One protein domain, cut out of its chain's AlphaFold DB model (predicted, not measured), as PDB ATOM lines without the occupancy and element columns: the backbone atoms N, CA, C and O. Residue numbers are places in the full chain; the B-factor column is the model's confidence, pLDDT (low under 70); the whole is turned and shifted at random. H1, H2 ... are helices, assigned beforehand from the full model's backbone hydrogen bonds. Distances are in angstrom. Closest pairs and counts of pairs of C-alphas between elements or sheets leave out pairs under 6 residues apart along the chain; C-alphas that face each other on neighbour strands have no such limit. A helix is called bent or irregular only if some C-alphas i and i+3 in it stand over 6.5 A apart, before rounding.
ATOM      1  N   ILE A   2     540.714 278.400 698.716       74.12
ATOM      2  CA  ILE A   2     540.655 276.949 698.409       74.12
ATOM      3  C   ILE A   2     539.309 276.304 698.808       74.12
ATOM      4  O   ILE A   2     538.696 275.615 698.002       74.12
ATOM      5  N   TYR A   3     538.781 276.606 699.998       64.88
ATOM      6  CA  TYR A   3     537.483 276.078 700.449       64.88
ATOM      7  C   TYR A   3     536.281 276.556 699.617       64.88
ATOM      8  O   TYR A   3     535.364 275.784 699.361       64.88
ATOM      9  N   GLN A   4     536.286 277.809 699.151       65.19
ATOM     10  CA  GLN A   4     535.223 278.331 698.280       65.19
ATOM     11  C   GLN A   4     535.254 277.660 696.904       65.19
ATOM     12  O   GLN A   4     534.204 277.341 696.355       65.19
ATOM     13  N   PHE A   5     536.455 277.395 696.385       67.81
ATOM     14  CA  PHE A   5     536.642 276.661 695.138       67.81
ATOM     15  C   PHE A   5     536.129 275.216 695.247       67.81
ATOM     16  O   PHE A   5     535.361 274.777 694.395       67.81
ATOM     17  N   ILE A   6     536.463 274.506 696.331       70.88
ATOM     18  CA  ILE A   6     535.972 273.141 696.595       70.88
ATOM     19  C   ILE A   6     534.442 273.118 696.727       70.88
ATOM     20  O   ILE A   6     533.784 272.262 696.138       70.88
ATOM     21  N   ASN A   7     533.858 274.085 697.439       66.69
ATOM     22  CA  ASN A   7     532.408 274.193 697.605       66.69
ATOM     23  C   ASN A   7     531.680 274.434 696.275       66.69
ATOM     24  O   ASN A   7     530.664 273.792 696.008       66.69
ATOM     25  N   ALA A   8     532.207 275.317 695.421       63.75
ATOM     26  CA  ALA A   8     531.648 275.560 694.093       63.75
ATOM     27  C   ALA A   8     531.738 274.310 693.202       63.75
ATOM     28  O   ALA A   8     530.771 273.960 692.529       63.75
ATOM     29  N   LEU A   9     532.868 273.597 693.247       68.31
ATOM     30  CA  LEU A   9     533.071 272.371 692.475       68.31
ATOM     31  C   LEU A   9     532.077 271.273 692.880       68.31
ATOM     32  O   LEU A   9     531.517 270.594 692.025       68.31
ATOM     33  N   MET A  10     531.812 271.138 694.180       68.94
ATOM     34  CA  MET A  10     530.879 270.148 694.725       68.94
ATOM     35  C   MET A  10     529.422 270.493 694.436       68.94
ATOM     36  O   MET A  10     528.627 269.593 694.173       68.94
ATOM     37  N   LEU A  11     529.081 271.783 694.399       62.59
ATOM     38  CA  LEU A  11     527.772 272.237 693.942       62.59
ATOM     39  C   LEU A  11     527.552 271.866 692.468       62.59
ATOM     40  O   LEU A  11     526.537 271.261 692.135       62.59
ATOM     41  N   ILE A  12     528.524 272.166 691.598       65.38
ATOM     42  CA  ILE A  12     528.463 271.840 690.163       65.38
ATOM     43  C   ILE A  12     528.355 270.325 689.967       65.38
ATOM     44  O   ILE A  12     527.485 269.852 689.236       65.38
ATOM     45  N   PHE A  13     529.202 269.555 690.652       69.38
ATOM     46  CA  PHE A  13     529.199 268.097 690.558       69.38
ATOM     47  C   PHE A  13     527.881 267.500 691.064       69.38
ATOM     48  O   PHE A  13     527.306 266.632 690.406       69.38
ATOM     49  N   GLY A  14     527.354 268.020 692.177       65.38
ATOM     50  CA  GLY A  14     526.039 267.670 692.703       65.38
ATOM     51  C   GLY A  14     524.914 267.975 691.714       65.38
ATOM     52  O   GLY A  14     524.072 267.118 691.466       65.38
ATOM     53  N   SER A  15     524.921 269.144 691.073       63.72
ATOM     54  CA  SER A  15     523.919 269.496 690.061       63.72
ATOM     55  C   SER A  15     523.952 268.576 688.839       63.72
ATOM     56  O   SER A  15     522.884 268.157 688.386       63.72
ATOM     57  N   VAL A  16     525.142 268.207 688.350       67.12
ATOM     58  CA  VAL A  16     525.317 267.274 687.219       67.12
ATOM     59  C   VAL A  16     524.847 265.861 687.582       67.12
ATOM     60  O   VAL A  16     524.096 265.243 686.826       67.12
ATOM     61  N   LEU A  17     525.225 265.352 688.761       70.56
ATOM     62  CA  LEU A  17     524.752 264.056 689.264       70.56
ATOM     63  C   LEU A  17     523.241 264.049 689.475       70.56
ATOM     64  O   LEU A  17     522.569 263.092 689.093       70.56
ATOM     65  N   GLY A  18     522.706 265.129 690.041       66.88
ATOM     66  CA  GLY A  18     521.277 265.308 690.238       66.88
ATOM     67  C   GLY A  18     520.524 265.307 688.933       66.88
ATOM     68  O   GLY A  18     519.493 264.657 688.834       66.88
ATOM     69  N   GLU A  19     521.054 265.959 687.905       64.31
ATOM     70  CA  GLU A  19     520.455 265.927 686.582       64.31
ATOM     71  C   GLU A  19     520.486 264.521 685.966       64.31
ATOM     72  O   GLU A  19     519.486 264.074 685.400       64.31
ATOM     73  N   PHE A  20     521.584 263.782 686.135       71.00
ATOM     74  CA  PHE A  20     521.697 262.409 685.647       71.00
ATOM     75  C   PHE A  20     520.704 261.471 686.352       71.00
ATOM     76  O   PHE A  20     519.970 260.728 685.694       71.00
ATOM     77  N   ILE A  21     520.616 261.556 687.682       70.69
ATOM     78  CA  ILE A  21     519.662 260.807 688.511       70.69
ATOM     79  C   ILE A  21     518.228 261.200 688.146       70.69
ATOM     80  O   ILE A  21     517.411 260.331 687.848       70.69
ATOM     81  N   ALA A  22     517.934 262.498 688.073       65.62
ATOM     82  CA  ALA A  22     516.623 263.010 687.700       65.62
ATOM     83  C   ALA A  22     516.219 262.559 686.293       65.62
ATOM     84  O   ALA A  22     515.058 262.256 686.052       65.62
ATOM     85  N   SER A  23     517.157 262.496 685.349       67.56
ATOM     86  CA  SER A  23     516.876 262.030 683.989       67.56
ATOM     87  C   SER A  23     516.539 260.545 683.915       67.56
ATOM     88  O   SER A  23     515.674 260.166 683.127       67.56
ATOM     89  N   LYS A  24     517.174 259.722 684.758       69.38
ATOM     90  CA  LYS A  24     516.892 258.287 684.854       69.38
ATOM     91  C   LYS A  24     515.597 257.999 685.605       69.38
ATOM     92  O   LYS A  24     514.845 257.135 685.171       69.38
ATOM     93  N   ILE A  25     515.341 258.715 686.700       64.06
ATOM     94  CA  ILE A  25     514.147 258.529 687.534       64.06
ATOM     95  C   ILE A  25     512.915 259.124 686.841       64.06
ATOM     96  O   ILE A  25     511.924 258.433 686.640       64.06
ATOM     97  N   PHE A  26     512.993 260.378 686.388       59.00
ATOM     98  CA  PHE A  26     511.856 261.111 685.819       59.00
ATOM     99  C   PHE A  26     511.752 261.022 684.288       59.00
ATOM    100  O   PHE A  26     511.064 261.842 683.677       59.00
ATOM    101  N   GLY A  27     512.443 260.075 683.642       57.78
ATOM    102  CA  GLY A  27     512.398 259.894 682.187       57.78
ATOM    103  C   GLY A  27     510.969 259.965 681.619       57.78
ATOM    104  O   GLY A  27     510.029 259.522 682.270       57.78
ATOM    105  N   ILE A  28     510.836 260.558 680.419       53.69
ATOM    106  CA  ILE A  28     509.615 260.893 679.644       53.69
ATOM    107  C   ILE A  28     508.292 260.642 680.402       53.69
ATOM    108  O   ILE A  28     507.909 259.482 680.571       53.69
ATOM    109  N   PRO A  29     507.524 261.695 680.754       52.53
ATOM    110  CA  PRO A  29     506.416 261.614 681.703       52.53
ATOM    111  C   PRO A  29     505.385 260.558 681.290       52.53
ATOM    112  O   PRO A  29     504.550 260.781 680.409       52.53
ATOM    113  N   LYS A  30     505.428 259.395 681.947       50.53
ATOM    114  CA  LYS A  30     504.387 258.369 681.867       50.53
ATOM    115  C   LYS A  30     503.442 258.576 683.050       50.53
ATOM    116  O   LYS A  30     503.846 258.460 684.199       50.53
ATOM    117  N   LEU A  31     502.183 258.889 682.742       54.56
ATOM    118  CA  LEU A  31     501.060 259.142 683.659       54.56
ATOM    119  C   LEU A  31     500.756 257.951 684.598       54.56
ATOM    120  O   LEU A  31     499.756 257.261 684.417       54.56
ATOM    121  N   ARG A  32     501.602 257.664 685.591       60.12
ATOM    122  CA  ARG A  32     501.354 256.615 686.595       60.12
ATOM    123  C   ARG A  32     501.291 257.214 687.998       60.12
ATOM    124  O   ARG A  32     502.090 258.076 688.328       60.12
ATOM    125  N   LEU A  33     500.380 256.711 688.837       59.00
ATOM    126  CA  LEU A  33     500.253 257.048 690.270       59.00
ATOM    127  C   LEU A  33     501.580 256.926 691.041       59.00
ATOM    128  O   LEU A  33     501.848 257.723 691.934       59.00
ATOM    129  N   LEU A  34     502.434 255.982 690.636       59.22
ATOM    130  CA  LEU A  34     503.795 255.804 691.152       59.22
ATOM    131  C   LEU A  34     504.656 257.072 691.011       59.22
ATOM    132  O   LEU A  34     505.430 257.383 691.904       59.22
ATOM    133  N   TYR A  35     504.444 257.859 689.955       59.78
ATOM    134  CA  TYR A  35     505.161 259.113 689.719       59.78
ATOM    135  C   TYR A  35     504.797 260.200 690.739       59.78
ATOM    136  O   TYR A  35     505.643 260.969 691.186       59.78
ATOM    137  N   LEU A  36     503.520 260.266 691.135       62.75
ATOM    138  CA  LEU A  36     503.073 261.203 692.165       62.75
ATOM    139  C   LEU A  36     503.674 260.824 693.526       62.75
ATOM    140  O   LEU A  36     504.117 261.694 694.271       62.75
ATOM    141  N   LEU A  37     503.728 259.522 693.821       66.12
ATOM    142  CA  LEU A  37     504.348 258.992 695.032       66.12
ATOM    143  C   LEU A  37     505.851 259.308 695.084       66.12
ATOM    144  O   LEU A  37     506.338 259.746 696.121       66.12
ATOM    145  N   GLU A  38     506.568 259.158 693.968       61.38
ATOM    146  CA  GLU A  38     507.988 259.517 693.857       61.38
ATOM    147  C   GLU A  38     508.231 261.002 694.160       61.38
ATOM    148  O   GLU A  38     509.135 261.323 694.930       61.38
ATOM    149  N   ILE A  39     507.390 261.907 693.640       65.50
ATOM    150  CA  ILE A  39     507.460 263.344 693.961       65.50
ATOM    151  C   ILE A  39     507.249 263.579 695.460       65.50
ATOM    152  O   ILE A  39     507.996 264.340 696.074       65.50
ATOM    153  N   VAL A  40     506.249 262.929 696.061       67.19
ATOM    154  CA  VAL A  40     505.934 263.087 697.489       67.19
ATOM    155  C   VAL A  40     507.090 262.605 698.368       67.19
ATOM    156  O   VAL A  40     507.507 263.327 699.273       67.19
ATOM    157  N   ILE A  41     507.651 261.425 698.078       71.38
ATOM    158  CA  ILE A  41     508.823 260.885 698.786       71.38
ATOM    159  C   ILE A  41     510.003 261.853 698.665       71.38
ATOM    160  O   ILE A  41     510.685 262.127 699.652       71.38
ATOM    161  N   PHE A  42     510.217 262.413 697.476       66.81
ATOM    162  CA  PHE A  42     511.325 263.322 697.220       66.81
ATOM    163  C   PHE A  42     511.211 264.633 698.015       66.81
ATOM    164  O   PHE A  42     512.168 265.068 698.659       66.81
ATOM    165  N   VAL A  43     510.021 265.240 698.038       67.88
ATOM    166  CA  VAL A  43     509.746 266.450 698.832       67.88
ATOM    167  C   VAL A  43     509.929 266.180 700.327       67.88
ATOM    168  O   VAL A  43     510.558 266.979 701.019       67.88
ATOM    169  N   LEU A  44     509.455 265.037 700.830       70.75
ATOM    170  CA  LEU A  44     509.628 264.656 702.236       70.75
ATOM    171  C   LEU A  44     511.102 264.505 702.618       70.75
ATOM    172  O   LEU A  44     511.537 265.063 703.625       70.75
ATOM    173  N   LEU A  45     511.888 263.809 701.792       68.88
ATOM    174  CA  LEU A  45     513.319 263.609 702.032       68.88
ATOM    175  C   LEU A  45     514.073 264.946 702.091       68.88
ATOM    176  O   LEU A  45     515.010 265.120 702.866       68.88
ATOM    177  N   THR A  46     513.606 265.926 701.326       64.69
ATOM    178  CA  THR A  46     514.166 267.279 701.309       64.69
ATOM    179  C   THR A  46     513.897 268.035 702.593       64.69
ATOM    180  O   THR A  46     514.809 268.646 703.146       64.69
ATOM    181  N   ILE A  47     512.653 268.003 703.075       68.75
ATOM    182  CA  ILE A  47     512.282 268.655 704.334       68.75
ATOM    183  C   ILE A  47     513.154 268.101 705.466       68.75
ATOM    184  O   ILE A  47     513.648 268.865 706.291       68.75
ATOM    185  N   VAL A  48     513.420 266.791 705.452       71.75
ATOM    186  CA  VAL A  48     514.336 266.148 706.401       71.75
ATOM    187  C   VAL A  48     515.762 266.692 706.265       71.75
ATOM    188  O   VAL A  48     516.346 267.087 707.272       71.75
ATOM    189  N   VAL A  49     516.329 266.770 705.057       70.50
ATOM    190  CA  VAL A  49     517.697 267.294 704.852       70.50
ATOM    191  C   VAL A  49     517.816 268.765 705.277       70.50
ATOM    192  O   VAL A  49     518.765 269.121 705.973       70.50
ATOM    193  N   LEU A  50     516.844 269.611 704.921       68.25
ATOM    194  CA  LEU A  50     516.835 271.034 705.277       68.25
ATOM    195  C   LEU A  50     516.671 271.265 706.783       68.25
ATOM    196  O   LEU A  50     517.366 272.108 707.345       68.25
ATOM    197  N   ASN A  51     515.812 270.496 707.459       71.44
ATOM    198  CA  ASN A  51     515.622 270.632 708.906       71.44
ATOM    199  C   ASN A  51     516.859 270.214 709.711       71.44
ATOM    200  O   ASN A  51     517.085 270.732 710.802       71.44
ATOM    201  N   ASN A  52     517.678 269.307 709.178       69.56
ATOM    202  CA  ASN A  52     518.895 268.864 709.853       69.56
ATOM    203  C   ASN A  52     520.126 269.723 709.509       69.56
ATOM    204  O   ASN A  52     521.145 269.614 710.184       69.56
ATOM    205  N   LEU A  53     520.032 270.627 708.524       68.44
ATOM    206  CA  LEU A  53     521.151 271.428 708.006       68.44
ATOM    207  C   LEU A  53     521.887 272.250 709.080       68.44
ATOM    208  O   LEU A  53     523.100 272.425 709.003       68.44
ATOM    209  N   ILE A  54     521.147 272.755 710.072       65.19
ATOM    210  CA  ILE A  54     521.642 273.669 711.118       65.19
ATOM    211  C   ILE A  54     522.495 272.925 712.163       65.19
ATOM    212  O   ILE A  54     523.342 273.530 712.813       65.19
ATOM    213  N   TRP A  55     522.313 271.611 712.296       70.31
ATOM    214  CA  TRP A  55     522.975 270.789 713.313       70.31
ATOM    215  C   TRP A  55     524.279 270.148 712.830       70.31
ATOM    216  O   TRP A  55     524.961 269.481 713.609       70.31
ATOM    217  N   PHE A  56     524.639 270.317 711.553       68.25
ATOM    218  CA  PHE A  56     525.782 269.615 710.986       68.25
ATOM    219  C   PHE A  56     527.107 270.363 711.182       68.25
ATOM    220  O   PHE A  56     527.199 271.562 710.910       68.25
ATOM    221  N   PRO A  57     528.173 269.656 711.592       76.31
ATOM    222  CA  PRO A  57     529.498 270.240 711.703       76.31
ATOM    223  C   PRO A  57     530.097 270.647 710.338       76.31
ATOM    224  O   PRO A  57     529.741 270.086 709.297       76.31
ATOM    225  N   PRO A  58     531.077 271.576 710.319       71.56
ATOM    226  CA  PRO A  58     531.495 272.270 709.099       71.56
ATOM    227  C   PRO A  58     532.068 271.397 707.979       71.56
ATOM    228  O   PRO A  58     531.969 271.737 706.802       71.56
ATOM    229  N   HIS A  59     532.660 270.257 708.323       72.50
ATOM    230  CA  HIS A  59     533.209 269.310 707.352       72.50
ATOM    231  C   HIS A  59     532.115 268.600 706.539       72.50
ATOM    232  O   HIS A  59     532.379 268.126 705.436       72.50
ATOM    233  N   LEU A  60     530.874 268.576 707.035       72.12
ATOM    234  CA  LEU A  60     529.731 268.026 706.312       72.12
ATOM    235  C   LEU A  60     529.099 269.034 705.342       72.12
ATOM    236  O   LEU A  60     528.332 268.613 704.478       72.12
ATOM    237  N   TYR A  61     529.458 270.328 705.389       71.62
ATOM    238  CA  TYR A  61     528.926 271.329 704.448       71.62
ATOM    239  C   TYR A  61     529.199 270.979 702.987       71.62
ATOM    240  O   TYR A  61     528.375 271.266 702.124       71.62
ATOM    241  N   VAL A  62     530.326 270.327 702.708       69.38
ATOM    242  CA  VAL A  62     530.703 269.904 701.356       69.38
ATOM    243  C   VAL A  62     529.736 268.840 700.824       69.38
ATOM    244  O   VAL A  62     529.254 268.933 699.696       69.38
ATOM    245  N   ILE A  63     529.397 267.859 701.664       73.19
ATOM    246  CA  ILE A  63     528.434 266.795 701.347       73.19
ATOM    247  C   ILE A  63     527.025 267.382 701.221       73.19
ATOM    248  O   ILE A  63     526.280 267.038 700.307       73.19
ATOM    249  N   ILE A  64     526.677 268.316 702.101       72.06
ATOM    250  CA  ILE A  64     525.397 269.018 702.076       72.06
ATOM    251  C   ILE A  64     525.235 269.836 700.790       72.06
ATOM    252  O   ILE A  64     524.193 269.749 700.150       72.06
ATOM    253  N   LEU A  65     526.254 270.590 700.368       69.38
ATOM    254  CA  LEU A  65     526.221 271.369 699.125       69.38
ATOM    255  C   LEU A  65     526.043 270.478 697.893       69.38
ATOM    256  O   LEU A  65     525.279 270.823 696.993       69.38
ATOM    257  N   LEU A  66     526.691 269.312 697.880       71.81
ATOM    258  CA  LEU A  66     526.497 268.310 696.838       71.81
ATOM    259  C   LEU A  66     525.044 267.796 696.817       71.81
ATOM    260  O   LEU A  66     524.423 267.750 695.755       71.81
ATOM    261  N   LEU A  67     524.471 267.475 697.981       71.12
ATOM    262  CA  LEU A  67     523.071 267.045 698.105       71.12
ATOM    263  C   LEU A  67     522.078 268.144 697.704       71.12
ATOM    264  O   LEU A  67     521.079 267.851 697.051       71.12
ATOM    265  N   VAL A  68     522.358 269.405 698.036       73.06
ATOM    266  CA  VAL A  68     521.546 270.562 697.629       73.06
ATOM    267  C   VAL A  68     521.599 270.760 696.112       73.06
ATOM    268  O   VAL A  68     520.561 271.005 695.498       73.06
ATOM    269  N   GLY A  69     522.773 270.603 695.493       68.69
ATOM    270  CA  GLY A  69     522.924 270.637 694.037       68.69
ATOM    271  C   GLY A  69     522.109 269.539 693.352       68.69
ATOM    272  O   GLY A  69     521.381 269.822 692.399       68.69
ATOM    273  N   ILE A  70     522.161 268.311 693.892       71.94
ATOM    274  CA  ILE A  70     521.336 267.190 693.425       71.94
ATOM    275  C   ILE A  70     519.857 267.561 693.527       71.94
ATOM    276  O   ILE A  70     519.127 267.474 692.539       71.94
ATOM    277  N   TYR A  71     519.456 268.031 694.710       71.44
ATOM    278  CA  TYR A  71     518.086 268.381 695.047       71.44
ATOM    279  C   TYR A  71     517.499 269.432 694.102       71.44
ATOM    280  O   TYR A  71     516.409 269.224 693.560       71.44
ATOM    281  N   ALA A  72     518.222 270.527 693.860       68.56
ATOM    282  CA  ALA A  72     517.768 271.621 693.011       68.56
ATOM    283  C   ALA A  72     517.447 271.149 691.580       68.56
ATOM    284  O   ALA A  72     516.396 271.496 691.035       68.56
ATOM    285  N   SER A  73     518.298 270.296 691.000       70.50
ATOM    286  CA  SER A  73     518.100 269.735 689.656       70.50
ATOM    287  C   SER A  73     516.848 268.851 689.579       70.50
ATOM    288  O   SER A  73     516.016 268.996 688.678       70.50
ATOM    289  N   THR A  74     516.670 267.954 690.548       69.75
ATOM    290  CA  THR A  74     515.492 267.073 690.652       69.75
ATOM    291  C   THR A  74     514.199 267.843 690.921       69.75
ATOM    292  O   THR A  74     513.190 267.588 690.262       69.75
ATOM    293  N   ALA A  75     514.219 268.817 691.836       69.31
ATOM    294  CA  ALA A  75     513.058 269.635 692.172       69.31
ATOM    295  C   ALA A  75     512.606 270.475 690.971       69.31
ATOM    296  O   ALA A  75     511.414 270.536 690.680       69.31
ATOM    297  N   SER A  76     513.552 271.044 690.214       70.56
ATOM    298  CA  SER A  76     513.255 271.792 688.988       70.56
ATOM    299  C   SER A  76     512.499 270.930 687.966       70.56
ATOM    300  O   SER A  76     511.430 271.320 687.487       70.56
ATOM    301  N   ARG A  77     512.960 269.694 687.717       68.56
ATOM    302  CA  ARG A  77     512.266 268.758 686.813       68.56
ATOM    303  C   ARG A  77     510.898 268.321 687.338       68.56
ATOM    304  O   ARG A  77     509.947 268.236 686.553       68.56
ATOM    305  N   ALA A  78     510.764 268.083 688.642       68.06
ATOM    306  CA  ALA A  78     509.479 267.758 689.259       68.06
ATOM    307  C   ALA A  78     508.465 268.906 689.081       68.06
ATOM    308  O   ALA A  78     507.338 268.664 688.644       68.06
ATOM    309  N   ILE A  79     508.884 270.156 689.314       70.25
ATOM    310  CA  ILE A  79     508.055 271.357 689.132       70.25
ATOM    311  C   ILE A  79     507.658 271.536 687.665       70.25
ATOM    312  O   ILE A  79     506.476 271.718 687.376       70.25
ATOM    313  N   SER A  80     508.602 271.434 686.720       68.12
ATOM    314  CA  SER A  80     508.284 271.524 685.286       68.12
ATOM    315  C   SER A  80     507.272 270.460 684.859       68.12
ATOM    316  O   SER A  80     506.361 270.736 684.076       68.12
ATOM    317  N   THR A  81     507.380 269.250 685.411       67.25
ATOM    318  CA  THR A  81     506.458 268.158 685.088       67.25
ATOM    319  C   THR A  81     505.075 268.370 685.699       67.25
ATOM    320  O   THR A  81     504.072 268.178 685.008       67.25
ATOM    321  N   LEU A  82     504.998 268.819 686.956       68.44
ATOM    322  CA  LEU A  82     503.741 269.208 687.602       68.44
ATOM    323  C   LEU A  82     503.053 270.339 686.837       68.44
ATOM    324  O   LEU A  82     501.855 270.267 686.575       68.44
ATOM    325  N   CYS A  83     503.810 271.347 686.406       71.19
ATOM    326  CA  CYS A  83     503.285 272.443 685.600       71.19
ATOM    327  C   CYS A  83     502.728 271.928 684.261       71.19
ATOM    328  O   CYS A  83     501.612 272.274 683.871       71.19
ATOM    329  N   GLY A  84     503.438 271.005 683.601       71.88
ATOM    330  CA  GLY A  84     502.954 270.320 682.401       71.88
ATOM    331  C   GLY A  84     501.677 269.502 682.634       71.88
ATOM    332  O   GLY A  84     500.792 269.484 681.774       71.88
ATOM    333  N   PHE A  85     501.543 268.856 683.796       71.88
ATOM    334  CA  PHE A  85     500.327 268.144 684.191       71.88
ATOM    335  C   PHE A  85     499.149 269.106 684.384       71.88
ATOM    336  O   PHE A  85     498.094 268.903 683.780       71.88
ATOM    337  N   PHE A  86     499.337 270.189 685.143       72.12
ATOM    338  CA  PHE A  86     498.311 271.214 685.346       72.12
ATOM    339  C   PHE A  86     497.888 271.876 684.032       72.12
ATOM    340  O   PHE A  86     496.694 272.046 683.791       72.12
ATOM    341  N   ALA A  87     498.832 272.173 683.136       69.25
ATOM    342  CA  ALA A  87     498.521 272.707 681.815       69.25
ATOM    343  C   ALA A  87     497.638 271.743 681.004       69.25
ATOM    344  O   ALA A  87     496.632 272.158 680.426       69.25
ATOM    345  N   ARG A  88     497.956 270.439 680.998       72.56
ATOM    346  CA  ARG A  88     497.118 269.424 680.333       72.56
ATOM    347  C   ARG A  88     495.737 269.314 680.971       72.56
ATOM    348  O   ARG A  88     494.751 269.252 680.242       72.56
ATOM    349  N   PHE A  89     495.667 269.329 682.299       75.00
ATOM    350  CA  PHE A  89     494.413 269.268 683.042       75.00
ATOM    351  C   PHE A  89     493.506 270.466 682.724       75.00
ATOM    352  O   PHE A  89     492.338 270.283 682.389       75.00
ATOM    353  N   LEU A  90     494.053 271.685 682.715       73.00
ATOM    354  CA  LEU A  90     493.318 272.901 682.352       73.00
ATOM    355  C   LEU A  90     492.822 272.869 680.901       73.00
ATOM    356  O   LEU A  90     491.676 273.229 680.629       73.00
ATOM    357  N   ILE A  91     493.652 272.395 679.965       74.19
ATOM    358  CA  ILE A  91     493.251 272.224 678.561       74.19
ATOM    359  C   ILE A  91     492.108 271.210 678.442       74.19
ATOM    360  O   ILE A  91     491.188 271.411 677.649       74.19
ATOM    361  N   GLN A  92     492.162 270.111 679.195       74.88
ATOM    362  CA  GLN A  92     491.138 269.073 679.155       74.88
ATOM    363  C   GLN A  92     489.817 269.561 679.753       74.88
ATOM    364  O   GLN A  92     488.778 269.402 679.115       74.88
ATOM    365  N   ARG A  93     489.868 270.264 680.888       74.81
ATOM    366  CA  ARG A  93     488.690 270.869 681.517       74.81
ATOM    367  C   ARG A  93     488.012 271.893 680.602       74.81
ATOM    368  O   ARG A  93     486.808 271.814 680.386       74.81
ATOM    369  N   LYS A  94     488.784 272.778 679.954       76.00
ATOM    370  CA  LYS A  94     488.227 273.712 678.957       76.00
ATOM    371  C   LYS A  94     487.571 272.995 677.776       76.00
ATOM    372  O   LYS A  94     486.543 273.447 677.285       76.00
ATOM    373  N   LYS A  95     488.141 271.882 677.299       73.88
ATOM    374  CA  LYS A  95     487.528 271.089 676.217       73.88
ATOM    375  C   LYS A  95     486.195 270.473 676.634       73.88
ATOM    376  O   LYS A  95     485.276 270.429 675.820       73.88
ATOM    377  N   GLU A  96     486.089 270.005 677.873       77.25
ATOM    378  CA  GLU A  96     484.837 269.469 678.414       77.25
ATOM    379  C   GLU A  96     483.764 270.551 678.553       77.25
ATOM    380  O   GLU A  96     482.621 270.299 678.185       77.25
ATOM    381  N   GLU A  97     484.131 271.767 678.959       77.06
ATOM    382  CA  GLU A  97     483.215 272.917 679.024       77.06
ATOM    383  C   GLU A  97     482.773 273.417 677.635       77.06
ATOM    384  O   GLU A  97     481.625 273.814 677.446       77.06
ATOM    385  N   LEU A  98     483.651 273.358 676.627       76.69
ATOM    386  CA  LEU A  98     483.347 273.799 675.256       76.69
ATOM    387  C   LEU A  98     482.456 272.817 674.479       76.69
ATOM    388  O   LEU A  98     481.703 273.231 673.595       76.69
ATOM    389  N   ARG A  99     482.502 271.518 674.799       80.00
ATOM    390  CA  ARG A  99     481.679 270.484 674.145       80.00
ATOM    391  C   ARG A  99     480.164 270.720 674.200       80.00
ATOM    392  O   ARG A  99     479.538 270.613 673.143       80.00
ATOM    393  N   PRO A 100     479.537 270.996 675.360       81.69
ATOM    394  CA  PRO A 100     478.099 271.247 675.422       81.69
ATOM    395  C   PRO A 100     477.707 272.510 674.650       81.69
ATOM    396  O   PRO A 100     476.678 272.504 673.978       81.69
ATOM    397  N   ILE A 101     478.553 273.545 674.658       82.88
ATOM    398  CA  ILE A 101     478.334 274.780 673.892       82.88
ATOM    399  C   ILE A 101     478.311 274.473 672.391       82.88
ATOM    400  O   ILE A 101     477.348 274.815 671.711       82.88
ATOM    401  N   LEU A 102     479.317 273.754 671.886       82.06
ATOM    402  CA  LEU A 102     479.382 273.285 670.496       82.06
ATOM    403  C   LEU A 102     478.157 272.452 670.105       82.06
ATOM    404  O   LEU A 102     477.609 272.618 669.016       82.06
ATOM    405  N   ARG A 103     477.714 271.554 670.993       84.12
ATOM    406  CA  ARG A 103     476.541 270.707 670.754       84.12
ATOM    407  C   ARG A 103     475.268 271.546 670.648       84.12
ATOM    408  O   ARG A 103     474.521 271.368 669.687       84.12
ATOM    409  N   ASN A 104     475.061 272.486 671.566       85.69
ATOM    410  CA  ASN A 104     473.918 273.400 671.545       85.69
ATOM    411  C   ASN A 104     473.939 274.307 670.312       85.69
ATOM    412  O   ASN A 104     472.920 274.434 669.641       85.69
ATOM    413  N   LEU A 105     475.102 274.856 669.953       84.38
ATOM    414  CA  LEU A 105     475.254 275.674 668.750       84.38
ATOM    415  C   LEU A 105     474.924 274.868 667.484       84.38
ATOM    416  O   LEU A 105     474.153 275.325 666.645       84.38
ATOM    417  N   SER A 106     475.434 273.633 667.377       85.69
ATOM    418  CA  SER A 106     475.136 272.745 666.244       85.69
ATOM    419  C   SER A 106     473.643 272.421 666.130       85.69
ATOM    420  O   SER A 106     473.114 272.325 665.024       85.69
ATOM    421  N   ARG A 107     472.951 272.280 667.268       85.94
ATOM    422  CA  ARG A 107     471.514 272.008 667.319       85.94
ATOM    423  C   ARG A 107     470.703 273.229 666.886       85.94
ATOM    424  O   ARG A 107     469.829 273.076 666.044       85.94
ATOM    425  N   LEU A 108     471.040 274.418 667.383       86.25
ATOM    426  CA  LEU A 108     470.378 275.672 667.005       86.25
ATOM    427  C   LEU A 108     470.535 275.982 665.511       86.25
ATOM    428  O   LEU A 108     469.572 276.357 664.850       86.25
ATOM    429  N   LEU A 109     471.738 275.798 664.958       85.56
ATOM    430  CA  LEU A 109     471.981 276.013 663.527       85.56
ATOM    431  C   LEU A 109     471.204 275.008 662.666       85.56
ATOM    432  O   LEU A 109     470.642 275.378 661.639       85.56
ATOM    433  N   LYS A 110     471.101 273.755 663.121       85.44
ATOM    434  CA  LYS A 110     470.272 272.736 662.472       85.44
ATOM    435  C   LYS A 110     468.780 273.073 662.538       85.44
ATOM    436  O   LYS A 110     468.085 272.900 661.544       85.44
ATOM    437  N   GLU A 111     468.281 273.550 663.679       86.75
ATOM    438  CA  GLU A 111     466.883 273.984 663.845       86.75
ATOM    439  C   GLU A 111     466.537 275.163 662.919       86.75
ATOM    440  O   GLU A 111     465.403 275.273 662.466       86.75
ATOM    441  N   ARG A 112     467.528 275.981 662.542       87.38
ATOM    442  CA  ARG A 112     467.399 277.026 661.510       87.38
ATOM    443  C   ARG A 112     467.474 276.514 660.064       87.38
ATOM    444  O   ARG A 112     467.496 277.321 659.143       87.38
ATOM    445  N   GLY A 113     467.517 275.198 659.851       85.25
ATOM    446  CA  GLY A 113     467.510 274.579 658.521       85.25
ATOM    447  C   GLY A 113     468.871 274.530 657.823       85.25
ATOM    448  O   GLY A 113     468.930 274.222 656.637       85.25
ATOM    449  N   MET A 114     469.961 274.815 658.536       86.94
ATOM    450  CA  MET A 114     471.296 274.888 657.948       86.94
ATOM    451  C   MET A 114     471.853 273.495 657.614       86.94
ATOM    452  O   MET A 114     471.668 272.525 658.362       86.94
ATOM    453  N   GLY A 115     472.549 273.390 656.479       86.56
ATOM    454  CA  GLY A 115     473.082 272.125 655.990       86.56
ATOM    455  C   GLY A 115     474.207 271.586 656.875       86.56
ATOM    456  O   GLY A 115     474.991 272.333 657.455       86.56
ATOM    457  N   ARG A 116     474.351 270.257 656.944       86.44
ATOM    458  CA  ARG A 116     475.408 269.614 657.743       86.44
ATOM    459  C   ARG A 116     476.811 270.152 657.417       86.44
ATOM    460  O   ARG A 116     477.591 270.386 658.332       86.44
ATOM    461  N   ARG A 117     477.122 270.326 656.126       86.88
ATOM    462  CA  ARG A 117     478.420 270.845 655.663       86.88
ATOM    463  C   ARG A 117     478.629 272.304 656.068       86.88
ATOM    464  O   ARG A 117     479.676 272.610 656.615       86.88
ATOM    465  N   GLU A 118     477.614 273.152 655.917       87.31
ATOM    466  CA  GLU A 118     477.681 274.563 656.330       87.31
ATOM    467  C   GLU A 118     477.937 274.713 657.834       87.31
ATOM    468  O   GLU A 118     478.760 275.525 658.245       87.31
ATOM    469  N   ILE A 119     477.287 273.893 658.666       87.25
ATOM    470  CA  ILE A 119     477.516 273.905 660.118       87.25
ATOM    471  C   ILE A 119     478.949 273.465 660.448       87.25
ATOM    472  O   ILE A 119     479.588 274.057 661.321       87.25
ATOM    473  N   GLU A 120     479.460 272.427 659.773       88.94
ATOM    474  CA  GLU A 120     480.853 271.993 659.934       88.94
ATOM    475  C   GLU A 120     481.824 273.119 659.537       88.94
ATOM    476  O   GLU A 120     482.742 273.413 660.305       88.94
ATOM    477  N   ASP A 121     481.581 273.797 658.415       90.00
ATOM    478  CA  ASP A 121     482.432 274.874 657.906       90.00
ATOM    479  C   ASP A 121     482.418 276.110 658.817       90.00
ATOM    480  O   ASP A 121     483.484 276.635 659.136       90.00
ATOM    481  N   ILE A 122     481.257 276.537 659.327       86.12
ATOM    482  CA  ILE A 122     481.150 277.666 660.272       86.12
ATOM    483  C   ILE A 122     481.912 277.369 661.565       86.12
ATOM    484  O   ILE A 122     482.665 278.208 662.058       86.12
ATOM    485  N   LEU A 123     481.749 276.164 662.118       85.38
ATOM    486  CA  LEU A 123     482.429 275.774 663.352       85.38
ATOM    487  C   LEU A 123     483.947 275.648 663.145       85.38
ATOM    488  O   LEU A 123     484.724 276.070 663.999       85.38
ATOM    489  N   ILE A 124     484.396 275.112 662.010       87.50
ATOM    490  CA  ILE A 124     485.828 275.056 661.688       87.50
ATOM    491  C   ILE A 124     486.394 276.472 661.510       87.50
ATOM    492  O   ILE A 124     487.452 276.776 662.061       87.50
ATOM    493  N   SER A 125     485.660 277.354 660.827       84.38
ATOM    494  CA  SER A 125     486.031 278.762 660.619       84.38
ATOM    495  C   SER A 125     486.098 279.550 661.929       84.38
ATOM    496  O   SER A 125     486.950 280.417 662.088       84.38
ATOM    497  N   ALA A 126     485.262 279.199 662.911       82.75
ATOM    498  CA  ALA A 126     485.295 279.755 664.264       82.75
ATOM    499  C   ALA A 126     486.481 279.249 665.120       82.75
ATOM    500  O   ALA A 126     486.599 279.613 666.290       82.75
ATOM    501  N   GLY A 127     487.363 278.408 664.563       81.88
ATOM    502  CA  GLY A 127     488.583 277.929 665.219       81.88
ATOM    503  C   GLY A 127     488.444 276.581 665.932       81.88
ATOM    504  O   GLY A 127     489.368 276.155 666.635       81.88
ATOM    505  N   PHE A 128     487.324 275.870 665.766       83.56
ATOM    506  CA  PHE A 128     487.151 274.543 666.356       83.56
ATOM    507  C   PHE A 128     487.870 273.451 665.553       83.56
ATOM    508  O   PHE A 128     487.969 273.481 664.328       83.56
ATOM    509  N   ARG A 129     488.374 272.423 666.251       84.75
ATOM    510  CA  ARG A 129     489.135 271.339 665.610       84.75
ATOM    511  C   ARG A 129     488.237 270.503 664.677       84.75
ATOM    512  O   ARG A 129     487.264 269.923 665.168       84.75
ATOM    513  N   PRO A 130     488.621 270.271 663.404       84.00
ATOM    514  CA  PRO A 130     487.778 269.578 662.419       84.00
ATOM    515  C   PRO A 130     487.303 268.185 662.851       84.00
ATOM    516  O   PRO A 130     486.150 267.811 662.642       84.00
ATOM    517  N   LYS A 131     488.176 267.407 663.508       85.69
ATOM    518  CA  LYS A 131     487.833 266.060 663.999       85.69
ATOM    519  C   LYS A 131     486.757 266.076 665.090       85.69
ATOM    520  O   LYS A 131     486.004 265.114 665.195       85.69
ATOM    521  N   GLU A 132     486.720 267.111 665.924       81.88
ATOM    522  CA  GLU A 132     485.770 267.216 667.035       81.88
ATOM    523  C   GLU A 132     484.425 267.761 666.544       81.88
ATOM    524  O   GLU A 132     483.388 267.176 666.852       81.88
ATOM    525  N   VAL A 133     484.460 268.765 665.660       85.31
ATOM    526  CA  VAL A 133     483.284 269.297 664.955       85.31
ATOM    527  C   VAL A 133     482.536 268.190 664.212       85.31
ATOM    528  O   VAL A 133     481.352 267.983 664.469       85.31
ATOM    529  N   ARG A 134     483.226 267.394 663.379       86.62
ATOM    530  CA  ARG A 134     482.596 266.289 662.633       86.62
ATOM    531  C   ARG A 134     481.881 265.286 663.534       86.62
ATOM    532  O   ARG A 134     480.803 264.823 663.178       86.62
ATOM    533  N   ARG A 135     482.451 264.946 664.700       85.44
ATOM    534  CA  ARG A 135     481.804 264.021 665.652       85.44
ATOM    535  C   ARG A 135     480.532 264.618 666.243       85.44
ATOM    536  O   ARG A 135     479.522 263.927 666.309       85.44
ATOM    537  N   ILE A 136     480.592 265.877 666.678       84.00
ATOM    538  CA  ILE A 136     479.463 266.556 667.326       84.00
ATOM    539  C   ILE A 136     478.329 266.768 666.322       84.00
ATOM    540  O   ILE A 136     477.190 266.409 666.605       84.00
ATOM    541  N   VAL A 137     478.646 267.272 665.128       85.06
ATOM    542  CA  VAL A 137     477.656 267.481 664.070       85.06
ATOM    543  C   VAL A 137     477.056 266.144 663.625       85.06
ATOM    544  O   VAL A 137     475.836 266.026 663.554       85.06
ATOM    545  N   HIS A 138     477.868 265.101 663.408       85.06
ATOM    546  CA  HIS A 138     477.341 263.776 663.073       85.06
ATOM    547  C   HIS A 138     476.352 263.272 664.132       85.06
ATOM    548  O   HIS A 138     475.264 262.829 663.773       85.06
ATOM    549  N   ALA A 139     476.688 263.394 665.421       81.62
ATOM    550  CA  ALA A 139     475.813 262.989 666.519       81.62
ATOM    551  C   ALA A 139     474.480 263.764 666.538       81.62
ATOM    552  O   ALA A 139     473.429 263.165 666.764       81.62
ATOM    553  N   SER A 140     474.506 265.073 666.261       79.50
ATOM    554  CA  SER A 140     473.310 265.928 666.211       79.50
ATOM    555  C   SER A 140     472.381 265.614 665.031       79.50
ATOM    556  O   SER A 140     471.176 265.862 665.108       79.50
ATOM    557  N   PHE A 141     472.909 265.085 663.922       77.75
ATOM    558  CA  PHE A 141     472.120 264.695 662.747       77.75
ATOM    559  C   PHE A 141     471.651 263.234 662.800       77.75
ATOM    560  O   PHE A 141     470.553 262.941 662.334       77.75
ATOM    561  N   SER A 142     472.415 262.332 663.420       77.44
ATOM    562  CA  SER A 142     472.007 260.931 663.585       77.44
ATOM    563  C   SER A 142     470.887 260.751 664.616       77.44
ATOM    564  O   SER A 142     470.048 259.872 664.454       77.44
ATOM    565  N   SER A 143     470.815 261.600 665.649       62.75
ATOM    566  CA  SER A 143     469.790 261.499 666.703       62.75
ATOM    567  C   SER A 143     468.368 261.868 666.256       62.75
ATOM    568  O   SER A 143     467.420 261.634 666.993       62.75
ATOM    569  N   SER A 144     468.194 262.466 665.074       55.03
ATOM    570  CA  SER A 144     466.872 262.803 664.513       55.03
ATOM    571  C   SER A 144     466.269 261.712 663.630       55.03
ATOM    572  O   SER A 144     465.074 261.759 663.356       55.03
TER     573      SER A 144
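Overview. This is residues 2 to 144 of the 150 residues of an uncharacterized protein of Nanoarchaeota archaeon (UniProt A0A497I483). One very long helix, H3, runs nearly the whole length of a thin rod and has a cluster of helices at each end. Near its beginning H1 packs on residues 62 to 77 of H3 while H2 runs back loosely along it; near its end the short helices H4 and H5 fold back on it as a small three-helix head, and the stretch between, residues 86 to 97 of H3, is bare. The printed part has 143 residues, with five named helices in the order H1, H2, H3, H4, H5 and no named strand; the class is all helix. The whole is extended, with a radius of gyration of the C-alphas of 26.4 A, and spans 83 by 25 by 22 A.

Arrangement. H1, residues 2 to 25, touches the hub, H3, residues 58 to 111, at a steep tilt of 38 degrees, the same way; H3 touches H1 with residues 62 to 77 alone. Their closest C-alphas, those of Gly 18 and Ile 70, are 3.7 A apart. H2, residues 33 to 55, is apart from H1. H2 and H3 form a hairpin but only just touch, with 3 pairs of C-alphas within 8 A, the closest being those of Ile 39 and Ala 78 at 6.8 A; H3 touches H2 with residues 64 to 78 alone. Their shallow tilt of 34.8 degrees, opposite ways, is only just short of steep. H4, residues 116 to 125, touches residues 106 to 110 of H3 alone, at a tilt of 37 degrees, only just steep, opposite ways; the closest C-alphas, those of Ser 106 and Ile 119, are 6.7 A apart. H5, residues 130 to 142, touches residues 102 to 107 of H3 alone, with the C-alphas of Arg 103 and Ile 136 closest at 6.1 A. H4 and H5 touch at a shallow tilt of 30 degrees, opposite ways, with the C-alphas of Ile 124 and Pro 130 closest at 5.9 A. H3, H4 and H5 form an up and down bundle, each helix running against the one before it. Every O i to N i+4 pair is within hydrogen-bond range in H1 and H4, against 17 of 19 in H2, 46 of 50 in H3 and 8 of 9 in H5.

Along the chain. H1 begins at C-alpha 2, (540.655, 276.949, 698.409), and is 34.1 A long. H2, 35.2 A long, is irregular: C-alphas 51 and 54 are 7.1 A apart. H3 runs 78.9 A to C-alpha 111 at (466.883, 273.984, 663.845), with a kink of 26 degrees near residue 65; it is only just irregular, C-alphas 59 and 62 being 6.53 A apart. H4 is 14.3 A long, and H5, 18.0 A, ends at C-alpha 142, (472.007, 260.931, 663.585).

Size, cuts and confidence. The two C-alphas farthest apart, those of Ile 2 and Gly 113, are 83.3 A apart. The printed part has no cut and no long link. Its mean pLDDT is 73.2, and 58 residues are under 70, among them residues 7 to 16 and 22 to 40.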